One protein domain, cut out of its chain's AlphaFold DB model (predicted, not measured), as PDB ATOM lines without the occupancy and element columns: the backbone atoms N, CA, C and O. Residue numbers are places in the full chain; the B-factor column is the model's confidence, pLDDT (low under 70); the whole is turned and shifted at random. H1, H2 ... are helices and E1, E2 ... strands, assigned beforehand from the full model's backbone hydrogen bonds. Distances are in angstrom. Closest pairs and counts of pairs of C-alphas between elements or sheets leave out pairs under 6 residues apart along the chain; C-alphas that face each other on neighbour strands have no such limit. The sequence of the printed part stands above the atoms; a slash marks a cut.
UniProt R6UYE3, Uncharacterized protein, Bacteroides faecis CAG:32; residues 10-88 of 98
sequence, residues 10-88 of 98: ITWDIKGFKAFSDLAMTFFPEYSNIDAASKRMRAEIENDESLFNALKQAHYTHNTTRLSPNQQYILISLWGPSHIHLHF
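Overview. This is residues 10 to 88 of the 98 residues of an uncharacterized protein of Bacteroides faecis CAG:32 (UniProt R6UYE3). Four helices make a rounded body: H3 and H4 fold back on each other side by side as a hairpin, while H1 and H2 form a crossed pair, with H2 meeting H3 at a corner. At one edge, beyond H4, the short strands E1 and E2 near the two ends of the printed part pair in a small parallel sheet, far out from the core. The printed part has 79 residues with four named helices and two named strands, in the order E1 H1 H2 H3 H4 E2, and the class is mostly helix. It is compact, with a radius of gyration of the C-alphas of 11.8 A, and spans 29 by 28 by 23 A.

Arrangement. Begin with strand E1, residues 10 to 13, and look for its parallel neighbour E2, residues 85 to 87, at 19 degrees between their directions. C-alphas 11 and 85 face each other at 5.2 A, and N 12 and O 85 are within hydrogen-bond range at 3.4 A. Next along the printed part, H1, residues 20 to 27, touches H2, residues 34 to 47, about perpendicular at 81 degrees; their closest C-alphas are those of Ala 24 and Ser 38, 5.3 A apart. H2 only just touches H3, residues 49 to 57, and only at the corner, with 3 pairs of C-alphas within 8 A; H2 does so with residues 45 to 46 alone, and the closest C-alphas are those of Ile 45 and Phe 52, 5.6 A apart. H3 and H4, residues 69 to 79, touch as a helical hairpin at a shallow tilt of 8 degrees, opposite ways, with the C-alphas of Leu 55 and Gln 71 closest at 6.0 A. H1 and H4 are near each other, with 8 pairs of C-alphas within 10 A. The closest C-alphas of E1 and H4 are those of Trp 12 and Ile 76, 7.9 A apart. H1 and H3 are apart, and so are H2 and H4. E1, the four helices and E2 make a strand-helix-strand unit, two parallel neighbour strands with helices between them in the chain. In H1, H2, H3 and H4 every O i to N i+4 pair is within hydrogen-bond range.

Along the chain. Find C-alpha 10 at (-1.719, 22.403, -46.215), where E1 begins its 9.6 A. H1 measures 10.8 A. Find C-alpha 34 at (-3.040, 43.334, -50.747); from there H2, the longest helix, runs 19.9 A. H3 covers 12.3 A and H4 15.3 A. E2 spans 6.5 A and ends at C-alpha 87, (-1.704, 22.657, -34.522).

Size, cuts and confidence. The C-alphas of Ser 32 and Gln 57 are the two farthest apart, at 31.1 A. The printed part has no cut. The link from H3 to H4 is long, with 11 residues between them; its residues 66 to 67 pair with residues 18 to 19, antiparallel. The mean pLDDT of the printed part is 85.2, and residues 10 to 11 and 81 to 88 are under 70.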
ATOM      1  N   ILE A  10      -1.933  21.033 -46.680       61.91
ATOM      2  CA  ILE A  10      -1.719  22.403 -46.215       61.91
ATOM      3  C   ILE A  10      -1.881  22.421 -44.696       61.91
ATOM      4  O   ILE A  10      -2.986  22.286 -44.162       61.91
ATOM      5  N   THR A  11      -0.770  22.621 -43.987       65.50
ATOM      6  CA  THR A  11      -0.798  22.787 -42.529       65.50
ATOM      7  C   THR A  11      -1.004  24.257 -42.177       65.50
ATOM      8  O   THR A  11      -0.183  25.112 -42.518       65.50
ATOM      9  N   TRP A  12      -2.089  24.551 -41.456       70.56
ATOM     10  CA  TRP A  12      -2.403  25.904 -41.004       70.56
ATOM     11  C   TRP A  12      -1.928  26.124 -39.570       70.56
ATOM     12  O   TRP A  12      -2.421  25.525 -38.614       70.56
ATOM     13  N   ASP A  13      -0.975  27.039 -39.421       71.12
ATOM     14  CA  ASP A  13      -0.410  27.428 -38.132       71.12
ATOM     15  C   ASP A  13      -1.073  28.727 -37.633       71.12
ATOM     16  O   ASP A  13      -0.912  29.817 -38.207       71.12
ATOM     17  N   ILE A  14      -1.869  28.598 -36.565       80.31
ATOM     18  CA  ILE A  14      -2.548  29.713 -35.894       80.31
ATOM     19  C   ILE A  14      -1.707  30.131 -34.684       80.31
ATOM     20  O   ILE A  14      -1.893  29.651 -33.566       80.31
ATOM     21  N   LYS A  15      -0.765  31.051 -34.910       77.31
ATOM     22  CA  LYS A  15       0.059  31.665 -33.858       77.31
ATOM     23  C   LYS A  15      -0.387  33.095 -33.581       77.31
ATOM     24  O   LYS A  15      -0.083  34.007 -34.346       77.31
ATOM     25  N   GLY A  16      -1.069  33.296 -32.453       84.75
ATOM     26  CA  GLY A  16      -1.478  34.625 -31.995       84.75
ATOM     27  C   GLY A  16      -2.331  35.381 -33.021       84.75
ATOM     28  O   GLY A  16      -3.083  34.786 -33.791       84.75
ATOM     29  N   PHE A  17      -2.232  36.711 -33.019       87.12
ATOM     30  CA  PHE A  17      -2.974  37.569 -33.946       87.12
ATOM     31  C   PHE A  17      -2.256  37.706 -35.293       87.12
ATOM     32  O   PHE A  17      -1.142  38.239 -35.337       87.12
ATOM     33  N   LYS A  18      -2.932  37.342 -36.384       89.19
ATOM     34  CA  LYS A  18      -2.436  37.446 -37.768       89.19
ATOM     35  C   LYS A  18      -3.021  38.667 -38.473       89.19
ATOM     36  O   LYS A  18      -4.130  39.089 -38.158       89.19
ATOM     37  N   ALA A  19      -2.288  39.262 -39.408       91.12
ATOM     38  CA  ALA A  19      -2.821  40.359 -40.212       91.12
ATOM     39  C   ALA A  19      -3.925  39.848 -41.151       91.12
ATOM     40  O   ALA A  19      -3.781  38.792 -41.764       91.12
ATOM     41  N   PHE A  20      -5.017  40.603 -41.282       91.25
ATOM     42  CA  PHE A  20      -6.115  40.253 -42.190       91.25
ATOM     43  C   PHE A  20      -5.622  40.120 -43.639       91.25
ATOM     44  O   PHE A  20      -5.974  39.177 -44.338       91.25
ATOM     45  N   SER A  21      -4.745  41.033 -44.055       90.62
ATOM     46  CA  SER A  21      -4.110  41.052 -45.372       90.62
ATOM     47  C   SER A  21      -3.296  39.798 -45.687       90.62
ATOM     48  O   SER A  21      -3.353  39.304 -46.807       90.62
ATOM     49  N   ASP A  22      -2.557  39.271 -44.710       89.12
ATOM     50  CA  ASP A  22      -1.736  38.063 -44.869       89.12
ATOM     51  C   ASP A  22      -2.615  36.838 -45.160       89.12
ATOM     52  O   ASP A  22      -2.352  36.048 -46.072       89.12
ATOM     53  N   LEU A  23      -3.736  36.738 -44.439       88.38
ATOM     54  CA  LEU A  23      -4.712  35.680 -44.657       88.38
ATOM     55  C   LEU A  23      -5.447  35.858 -45.996       88.38
ATOM     56  O   LEU A  23      -5.615  34.885 -46.727       88.38
ATOM     57  N   ALA A  24      -5.798  37.094 -46.365       90.50
ATOM     58  CA  ALA A  24      -6.403  37.403 -47.660       90.50
ATOM     59  C   ALA A  24      -5.498  37.003 -48.833       90.50
ATOM     60  O   ALA A  24      -5.974  36.418 -49.799       90.50
ATOM     61  N   MET A  25      -4.192  37.259 -48.740       88.81
ATOM     62  CA  MET A  25      -3.229  36.861 -49.774       88.81
ATOM     63  C   MET A  25      -3.032  35.352 -49.864       88.81
ATOM     64  O   MET A  25      -2.712  34.847 -50.933       88.81
ATOM     65  N   THR A  26      -3.266  34.631 -48.767       85.88
ATOM     66  CA  THR A  26      -3.233  33.169 -48.787       85.88
ATOM     67  C   THR A  26      -4.461  32.586 -49.489       85.88
ATOM     68  O   THR A  26      -4.323  31.651 -50.269       85.88
ATOM     69  N   PHE A  27      -5.655  33.129 -49.226       84.75
ATOM     70  CA  PHE A  27      -6.893  32.650 -49.853       84.75
ATOM     71  C   PHE A  27      -7.048  33.105 -51.307       84.75
ATOM     72  O   PHE A  27      -7.622  32.376 -52.109       84.75
ATOM     73  N   PHE A  28      -6.527  34.284 -51.654       87.50
ATOM     74  CA  PHE A  28      -6.643  34.864 -52.991       87.50
ATOM     75  C   PHE A  28      -5.262  35.220 -53.569       87.50
ATOM     76  O   PHE A  28      -4.950  36.405 -53.747       87.50
ATOM     77  N   PRO A  29      -4.420  34.215 -53.877       84.69
ATOM     78  CA  PRO A  29      -3.069  34.433 -54.399       84.69
ATOM     79  C   PRO A  29      -3.055  35.035 -55.815       84.69
ATOM     80  O   PRO A  29      -2.024  35.516 -56.277       84.69
ATOM     81  N   GLU A  30      -4.198  35.039 -56.508       86.88
ATOM     82  CA  GLU A  30      -4.381  35.651 -57.831       86.88
ATOM     83  C   GLU A  30      -4.260  37.186 -57.821       86.88
ATOM     84  O   GLU A  30      -3.977  37.800 -58.851       86.88
ATOM     85  N   TYR A  31      -4.446  37.825 -56.664       86.50
ATOM     86  CA  TYR A  31      -4.287  39.267 -56.532       86.50
ATOM     87  C   TYR A  31      -2.841  39.601 -56.160       86.50
ATOM     88  O   TYR A  31      -2.351  39.207 -55.112       86.50
ATOM     89  N   SER A  32      -2.166  40.429 -56.959       82.56
ATOM     90  CA  SER A  32      -0.854  40.983 -56.571       82.56
ATOM     91  C   SER A  32      -0.959  42.160 -55.592       82.56
ATOM     92  O   SER A  32       0.045  42.608 -55.046       82.56
ATOM     93  N   ASN A  33      -2.169  42.695 -55.390       90.50
ATOM     94  CA  ASN A  33      -2.429  43.827 -54.506       90.50
ATOM     95  C   ASN A  33      -3.153  43.367 -53.233       90.50
ATOM     96  O   ASN A  33      -4.283  42.876 -53.290       90.50
ATOM     97  N   ILE A  34      -2.521  43.624 -52.085       90.06
ATOM     98  CA  ILE A  34      -3.040  43.334 -50.747       90.06
ATOM     99  C   ILE A  34      -4.418  43.968 -50.515       90.06
ATOM    100  O   ILE A  34      -5.306  43.325 -49.951       90.06
ATOM    101  N   ASP A  35      -4.627  45.210 -50.956       90.00
ATOM    102  CA  ASP A  35      -5.906  45.908 -50.793       90.00
ATOM    103  C   ASP A  35      -7.019  45.247 -51.605       90.00
ATOM    104  O   ASP A  35      -8.146  45.114 -51.123       90.00
ATOM    105  N   ALA A  36      -6.713  44.807 -52.829       91.38
ATOM    106  CA  ALA A  36      -7.679  44.132 -53.689       91.38
ATOM    107  C   ALA A  36      -8.093  42.780 -53.091       91.38
ATOM    108  O   ALA A  36      -9.287  42.518 -52.953       91.38
ATOM    109  N   ALA A  37      -7.124  41.985 -52.634       91.56
ATOM    110  CA  ALA A  37      -7.397  40.722 -51.957       91.56
ATOM    111  C   ALA A  37      -8.171  40.913 -50.653       91.56
ATOM    112  O   ALA A  37      -9.122  40.192 -50.379       91.56
ATOM    113  N   SER A  38      -7.820  41.928 -49.860       91.56
ATOM    114  CA  SER A  38      -8.514  42.219 -48.602       91.56
ATOM    115  C   SER A  38      -9.959  42.664 -48.834       91.56
ATOM    116  O   SER A  38     -10.846  42.314 -48.055       91.56
ATOM    117  N   LYS A  39     -10.220  43.434 -49.896       92.00
ATOM    118  CA  LYS A  39     -11.583  43.800 -50.305       92.00
ATOM    119  C   LYS A  39     -12.364  42.579 -50.775       92.00
ATOM    120  O   LYS A  39     -13.502  42.406 -50.352       92.00
ATOM    121  N   ARG A  40     -11.745  41.725 -51.597       92.25
ATOM    122  CA  ARG A  40     -12.358  40.474 -52.061       92.25
ATOM    123  C   ARG A  40     -12.721  39.575 -50.883       92.25
ATOM    124  O   ARG A  40     -13.861  39.143 -50.787       92.25
ATOM    125  N   MET A  41     -11.792  39.394 -49.948       92.31
ATOM    126  CA  MET A  41     -11.998  38.614 -48.733       92.31
ATOM    127  C   MET A  41     -13.160  39.151 -47.892       92.31
ATOM    128  O   MET A  41     -13.997  38.376 -47.448       92.31
ATOM    129  N   ARG A  42     -13.254  40.473 -47.691       92.50
ATOM    130  CA  ARG A  42     -14.393  41.066 -46.971       92.50
ATOM    131  C   ARG A  42     -15.722  40.809 -47.677       92.50
ATOM    132  O   ARG A  42     -16.662  40.396 -47.012       92.50
ATOM    133  N   ALA A  43     -15.771  40.988 -48.996       92.00
ATOM    134  CA  ALA A  43     -16.984  40.758 -49.773       92.00
ATOM    135  C   ALA A  43     -17.468  39.302 -49.675       92.00
ATOM    136  O   ALA A  43     -18.659  39.066 -49.512       92.00
ATOM    137  N   GLU A  44     -16.552  38.331 -49.715       91.75
ATOM    138  CA  GLU A  44     -16.899  36.913 -49.544       91.75
ATOM    139  C   GLU A  44     -17.374  36.607 -48.114       91.75
ATOM    140  O   GLU A  44     -18.333  35.858 -47.946       91.75
ATOM    141  N   ILE A  45     -16.772  37.225 -47.083       91.44
ATOM    142  CA  ILE A  45     -17.261  37.110 -45.696       91.44
ATOM    143  C   ILE A  45     -18.687  37.656 -45.589       91.44
ATOM    144  O   ILE A  45     -19.528  37.028 -44.964       91.44
ATOM    145  N   GLU A  46     -18.958  38.829 -46.161       90.50
ATOM    146  CA  GLU A  46     -20.273  39.481 -46.084       90.50
ATOM    147  C   GLU A  46     -21.347  38.761 -46.910       90.50
ATOM    148  O   GLU A  46     -22.527  38.842 -46.575       90.50
ATOM    149  N   ASN A  47     -20.948  38.049 -47.966       92.12
ATOM    150  CA  ASN A  47     -21.841  37.236 -48.784       92.12
ATOM    151  C   ASN A  47     -22.271  35.935 -48.078       92.12
ATOM    152  O   ASN A  47     -23.363  35.431 -48.335       92.12
ATOM    153  N   ASP A  48     -21.438  35.397 -47.185       90.62
ATOM    154  CA  ASP A  48     -21.749  34.209 -46.388       90.62
ATOM    155  C   ASP A  48     -22.296  34.604 -45.005       90.62
ATOM    156  O   ASP A  48     -21.559  34.886 -44.058       90.62
ATOM    157  N   GLU A  49     -23.626  34.613 -44.876       89.75
ATOM    158  CA  GLU A  49     -24.311  35.023 -43.644       89.75
ATOM    159  C   GLU A  49     -23.923  34.158 -42.427       89.75
ATOM    160  O   GLU A  49     -23.828  34.662 -41.303       89.75
ATOM    161  N   SER A  50     -23.658  32.863 -42.637       89.50
ATOM    162  CA  SER A  50     -23.277  31.945 -41.561       89.50
ATOM    163  C   SER A  50     -21.875  32.266 -41.049       89.50
ATOM    164  O   SER A  50     -21.677  32.464 -39.842       89.50
ATOM    165  N   LEU A  51     -20.921  32.412 -41.970       90.75
ATOM    166  CA  LEU A  51     -19.555  32.815 -41.661       90.75
ATOM    167  C   LEU A  51     -19.518  34.192 -40.996       90.75
ATOM    168  O   LEU A  51     -18.845  34.371 -39.977       90.75
ATOM    169  N   PHE A  52     -20.254  35.163 -41.537       91.88
ATOM    170  CA  PHE A  52     -20.291  36.513 -40.990       91.88
ATOM    171  C   PHE A  52     -20.831  36.535 -39.560       91.88
ATOM    172  O   PHE A  52     -20.258  37.199 -38.692       91.88
ATOM    173  N   ASN A  53     -21.895  35.776 -39.283       91.94
ATOM    174  CA  ASN A  53     -22.455  35.669 -37.940       91.94
ATOM    175  C   ASN A  53     -21.500  34.966 -36.965       91.94
ATOM    176  O   ASN A  53     -21.362  35.421 -35.827       91.94
ATOM    177  N   ALA A  54     -20.803  33.910 -37.392       92.06
ATOM    178  CA  ALA A  54     -19.786  33.246 -36.574       92.06
ATOM    179  C   ALA A  54     -18.616  34.193 -36.248       92.06
ATOM    180  O   ALA A  54     -18.193  34.311 -35.096       92.06
ATOM    181  N   LEU A  55     -18.140  34.945 -37.243       92.25
ATOM    182  CA  LEU A  55     -17.092  35.946 -37.062       92.25
ATOM    183  C   LEU A  55     -17.537  37.089 -36.145       92.25
ATOM    184  O   LEU A  55     -16.771  37.497 -35.268       92.25
ATOM    185  N   LYS A  56     -18.772  37.585 -36.287       92.69
ATOM    186  CA  LYS A  56     -19.343  38.601 -35.387       92.69
ATOM    187  C   LYS A  56     -19.375  38.132 -33.935       92.69
ATOM    188  O   LYS A  56     -19.000  38.903 -33.053       92.69
ATOM    189  N   GLN A  57     -19.758  36.879 -33.684       92.62
ATOM    190  CA  GLN A  57     -19.703  36.284 -32.341       92.62
ATOM    191  C   GLN A  57     -18.266  36.220 -31.798       92.62
ATOM    192  O   GLN A  57     -18.050  36.368 -30.600       92.62
ATOM    193  N   ALA A  58     -17.270  36.098 -32.679       92.06
ATOM    194  CA  ALA A  58     -15.851  36.206 -32.348       92.06
ATOM    195  C   ALA A  58     -15.311  37.657 -32.366       92.06
ATOM    196  O   ALA A  58     -14.105  37.859 -32.540       92.06
ATOM    197  N   HIS A  59     -16.168  38.671 -32.197       90.50
ATOM    198  CA  HIS A  59     -15.819  40.103 -32.178       90.50
ATOM    199  C   HIS A  59     -15.151  40.625 -33.465       90.50
ATOM    200  O   HIS A  59     -14.349  41.562 -33.431       90.50
ATOM    201  N   TYR A  60     -15.450  40.020 -34.616       90.56
ATOM    202  CA  TYR A  60     -15.039  40.567 -35.906       90.56
ATOM    203  C   TYR A  60     -15.836  41.830 -36.239       90.56
ATOM    204  O   TYR A  60     -17.055  41.886 -36.070       90.56
ATOM    205  N   THR A  61     -15.143  42.841 -36.759       88.56
ATOM    206  CA  THR A  61     -15.742  44.074 -37.275       88.56
ATOM    207  C   THR A  61     -15.177  44.371 -38.659       88.56
ATOM    208  O   THR A  61     -14.099  43.900 -39.016       88.56
ATOM    209  N   HIS A  62     -15.858  45.207 -39.441       82.81
ATOM    210  CA  HIS A  62     -15.374  45.589 -40.772       82.81
ATOM    211  C   HIS A  62     -13.982  46.272 -40.726       82.81
ATOM    212  O   HIS A  62     -13.181  46.160 -41.659       82.81
ATOM    213  N   ASN A  63     -13.649  46.904 -39.593       85.12
ATOM    214  CA  ASN A  63     -12.372  47.568 -39.324       85.12
ATOM    215  C   ASN A  63     -11.289  46.626 -38.769       85.12
ATOM    216  O   ASN A  63     -10.185  47.083 -38.472       85.12
ATOM    217  N   THR A  64     -11.565  45.328 -38.620       86.38
ATOM    218  CA  THR A  64     -10.583  44.366 -38.117       86.38
ATOM    219  C   THR A  64      -9.390  44.284 -39.075       86.38
ATOM    220  O   THR A  64      -9.504  43.842 -40.216       86.38
ATOM    221  N   THR A  65      -8.225  44.728 -38.602       88.88
ATOM    222  CA  THR A  65      -6.940  44.654 -39.321       88.88
ATOM    223  C   THR A  65      -6.098  43.460 -38.881       88.88
ATOM    224  O   THR A  65      -5.255  42.981 -39.641       88.88
ATOM    225  N   ARG A  66      -6.339  42.955 -37.665       91.94
ATOM    226  CA  ARG A  66      -5.686  41.773 -37.096       91.94
ATOM    227  C   ARG A  66      -6.730  40.767 -36.638       91.94
ATOM    228  O   ARG A  66      -7.568  41.088 -35.803       91.94
ATOM    229  N   LEU A  67      -6.640  39.555 -37.164       91.69
ATOM    230  CA  LEU A  67      -7.516  38.445 -36.835       91.69
ATOM    231  C   LEU A  67      -7.015  37.733 -35.582       91.69
ATOM    232  O   LEU A  67      -5.857  37.310 -35.515       91.69
ATOM    233  N   SER A  68      -7.893  37.578 -34.595       91.25
ATOM    234  CA  SER A  68      -7.619  36.757 -33.413       91.25
ATOM    235  C   SER A  68      -7.452  35.280 -33.796       91.25
ATOM    236  O   SER A  68      -7.895  34.875 -34.875       91.25
ATOM    237  N   PRO A  69      -6.842  34.442 -32.937       89.56
ATOM    238  CA  PRO A  69      -6.759  33.003 -33.186       89.56
ATOM    239  C   PRO A  69      -8.122  32.364 -33.485       89.56
ATOM    240  O   PRO A  69      -8.233  31.547 -34.393       89.56
ATOM    241  N   ASN A  70      -9.173  32.790 -32.776       90.31
ATOM    242  CA  ASN A  70     -10.526  32.273 -32.980       90.31
ATOM    243  C   ASN A  70     -11.112  32.711 -34.336       90.31
ATOM    244  O   ASN A  70     -11.694  31.908 -35.055       90.31
ATOM    245  N   GLN A  71     -10.895  33.968 -34.740       92.62
ATOM    246  CA  GLN A  71     -11.329  34.455 -36.056       92.62
ATOM    247  C   GLN A  71     -10.586  33.748 -37.200       92.62
ATOM    248  O   GLN A  71     -11.198  33.401 -38.206       92.62
ATOM    249  N   GLN A  72      -9.282  33.497 -37.037       90.69
ATOM    250  CA  GLN A  72      -8.498  32.700 -37.988       90.69
ATOM    251  C   GLN A  72      -9.041  31.274 -38.095       90.69
ATOM    252  O   GLN A  72      -9.208  30.778 -39.204       90.69
ATOM    253  N   TYR A  73      -9.352  30.636 -36.963       88.62
ATOM    254  CA  TYR A  73      -9.909  29.284 -36.934       88.62
ATOM    255  C   TYR A  73     -11.236  29.186 -37.695       88.62
ATOM    256  O   TYR A  73     -11.393  28.283 -38.513       88.62
ATOM    257  N   ILE A  74     -12.157  30.129 -37.474       90.69
ATOM    258  CA  ILE A  74     -13.458  30.165 -38.161       90.69
ATOM    259  C   ILE A  74     -13.261  30.265 -39.681       90.69
ATOM    260  O   ILE A  74     -13.840  29.477 -40.425       90.69
ATOM    261  N   LEU A  75     -12.401  31.184 -40.134       89.69
ATOM    262  CA  LEU A  75     -12.106  31.369 -41.560       89.69
ATOM    263  C   LEU A  75     -11.488  30.117 -42.187       89.69
ATOM    264  O   LEU A  75     -11.936  29.668 -43.234       89.69
ATOM    265  N   ILE A  76     -10.486  29.524 -41.538       86.50
ATOM    266  CA  ILE A  76      -9.797  28.336 -42.059       86.50
ATOM    267  C   ILE A  76     -10.718  27.111 -42.050       86.50
ATOM    268  O   ILE A  76     -10.648  26.299 -42.962       86.50
ATOM    269  N   SER A  77     -11.607  26.982 -41.065       83.81
ATOM    270  CA  SER A  77     -12.536  25.847 -40.985       83.81
ATOM    271  C   SER A  77     -13.623  25.891 -42.059       83.81
ATOM    272  O   SER A  77     -14.090  24.842 -42.489       83.81
ATOM    273  N   LEU A  78     -14.039  27.090 -42.476       84.06
ATOM    274  CA  LEU A  78     -15.111  27.272 -43.458       84.06
ATOM    275  C   LEU A  78     -14.591  27.400 -44.894       84.06
ATOM    276  O   LEU A  78     -15.253  26.937 -45.817       84.06
ATOM    277  N   TRP A  79     -13.422  28.013 -45.093       83.75
ATOM    278  CA  TRP A  79     -12.850  28.270 -46.422       83.75
ATOM    279  C   TRP A  79     -11.594  27.459 -46.744       83.75
ATOM    280  O   TRP A  79     -11.105  27.506 -47.871       83.75
ATOM    281  N   GLY A  80     -11.019  26.759 -45.767       72.81
ATOM    282  CA  GLY A  80      -9.845  25.917 -45.977       72.81
ATOM    283  C   GLY A  80     -10.141  24.653 -46.796       72.81
ATOM    284  O   GLY A  80     -11.296  24.330 -47.076       72.81
ATOM    285  N   PRO A  81      -9.091  23.914 -47.197       65.75
ATOM    286  CA  PRO A  81      -9.235  22.652 -47.918       65.75
ATOM    287  C   PRO A  81      -9.964  21.590 -47.080       65.75
ATOM    288  O   PRO A  81      -9.984  21.649 -45.854       65.75
ATOM    289  N   SER A  82     -10.521  20.567 -47.739       61.19
ATOM    290  CA  SER A  82     -11.325  19.517 -47.083       61.19
ATOM    291  C   SER A  82     -10.591  18.742 -45.982       61.19
ATOM    292  O   SER A  82     -11.242  18.180 -45.106       61.19
ATOM    293  N   HIS A  83      -9.255  18.723 -46.005       59.03
ATOM    294  CA  HIS A  83      -8.424  18.204 -44.923       59.03
ATOM    295  C   HIS A  83      -7.447  19.293 -44.467       59.03
ATOM    296  O   HIS A  83      -6.557  19.692 -45.216       59.03
ATOM    297  N   ILE A  84      -7.626  19.769 -43.232       63.84
ATOM    298  CA  ILE A  84      -6.727  20.717 -42.568       63.84
ATOM    299  C   ILE A  84      -6.158  20.095 -41.294       63.84
ATOM    300  O   ILE A  84      -6.892  19.587 -40.448       63.84
ATOM    301  N   HIS A  85      -4.839  20.183 -41.130       65.75
ATOM    302  CA  HIS A  85      -4.163  19.840 -39.882       65.75
ATOM    303  C   HIS A  85      -3.953  21.116 -39.065       65.75
ATOM    304  O   HIS A  85      -3.191  22.003 -39.457       65.75
ATOM    305  N   LEU A  86      -4.663  21.223 -37.939       64.25
ATOM    306  CA  LEU A  86      -4.573  22.357 -37.021       64.25
ATOM    307  C   LEU A  86      -3.666  22.010 -35.842       64.25
ATOM    308  O   LEU A  86      -3.948  21.095 -35.069       64.25
ATOM    309  N   HIS A  87      -2.595  22.783 -35.671       65.44
ATOM    310  CA  HIS A  87      -1.704  22.657 -34.522       65.44
ATOM    311  C   HIS A  87      -2.005  23.747 -33.493       65.44
ATOM    312  O   HIS A  87      -1.641  24.910 -33.666       65.44
ATOM    313  N   PHE A  88      -2.642  23.362 -32.387       60.75
ATOM    314  CA  PHE A  88      -2.824  24.242 -31.235       60.75
ATOM    315  C   PHE A  88      -1.606  24.141 -30.323       60.75
ATOM    316  O   PHE A  88      -1.449  23.183 -29.568       60.75
TER     317      PHE A  88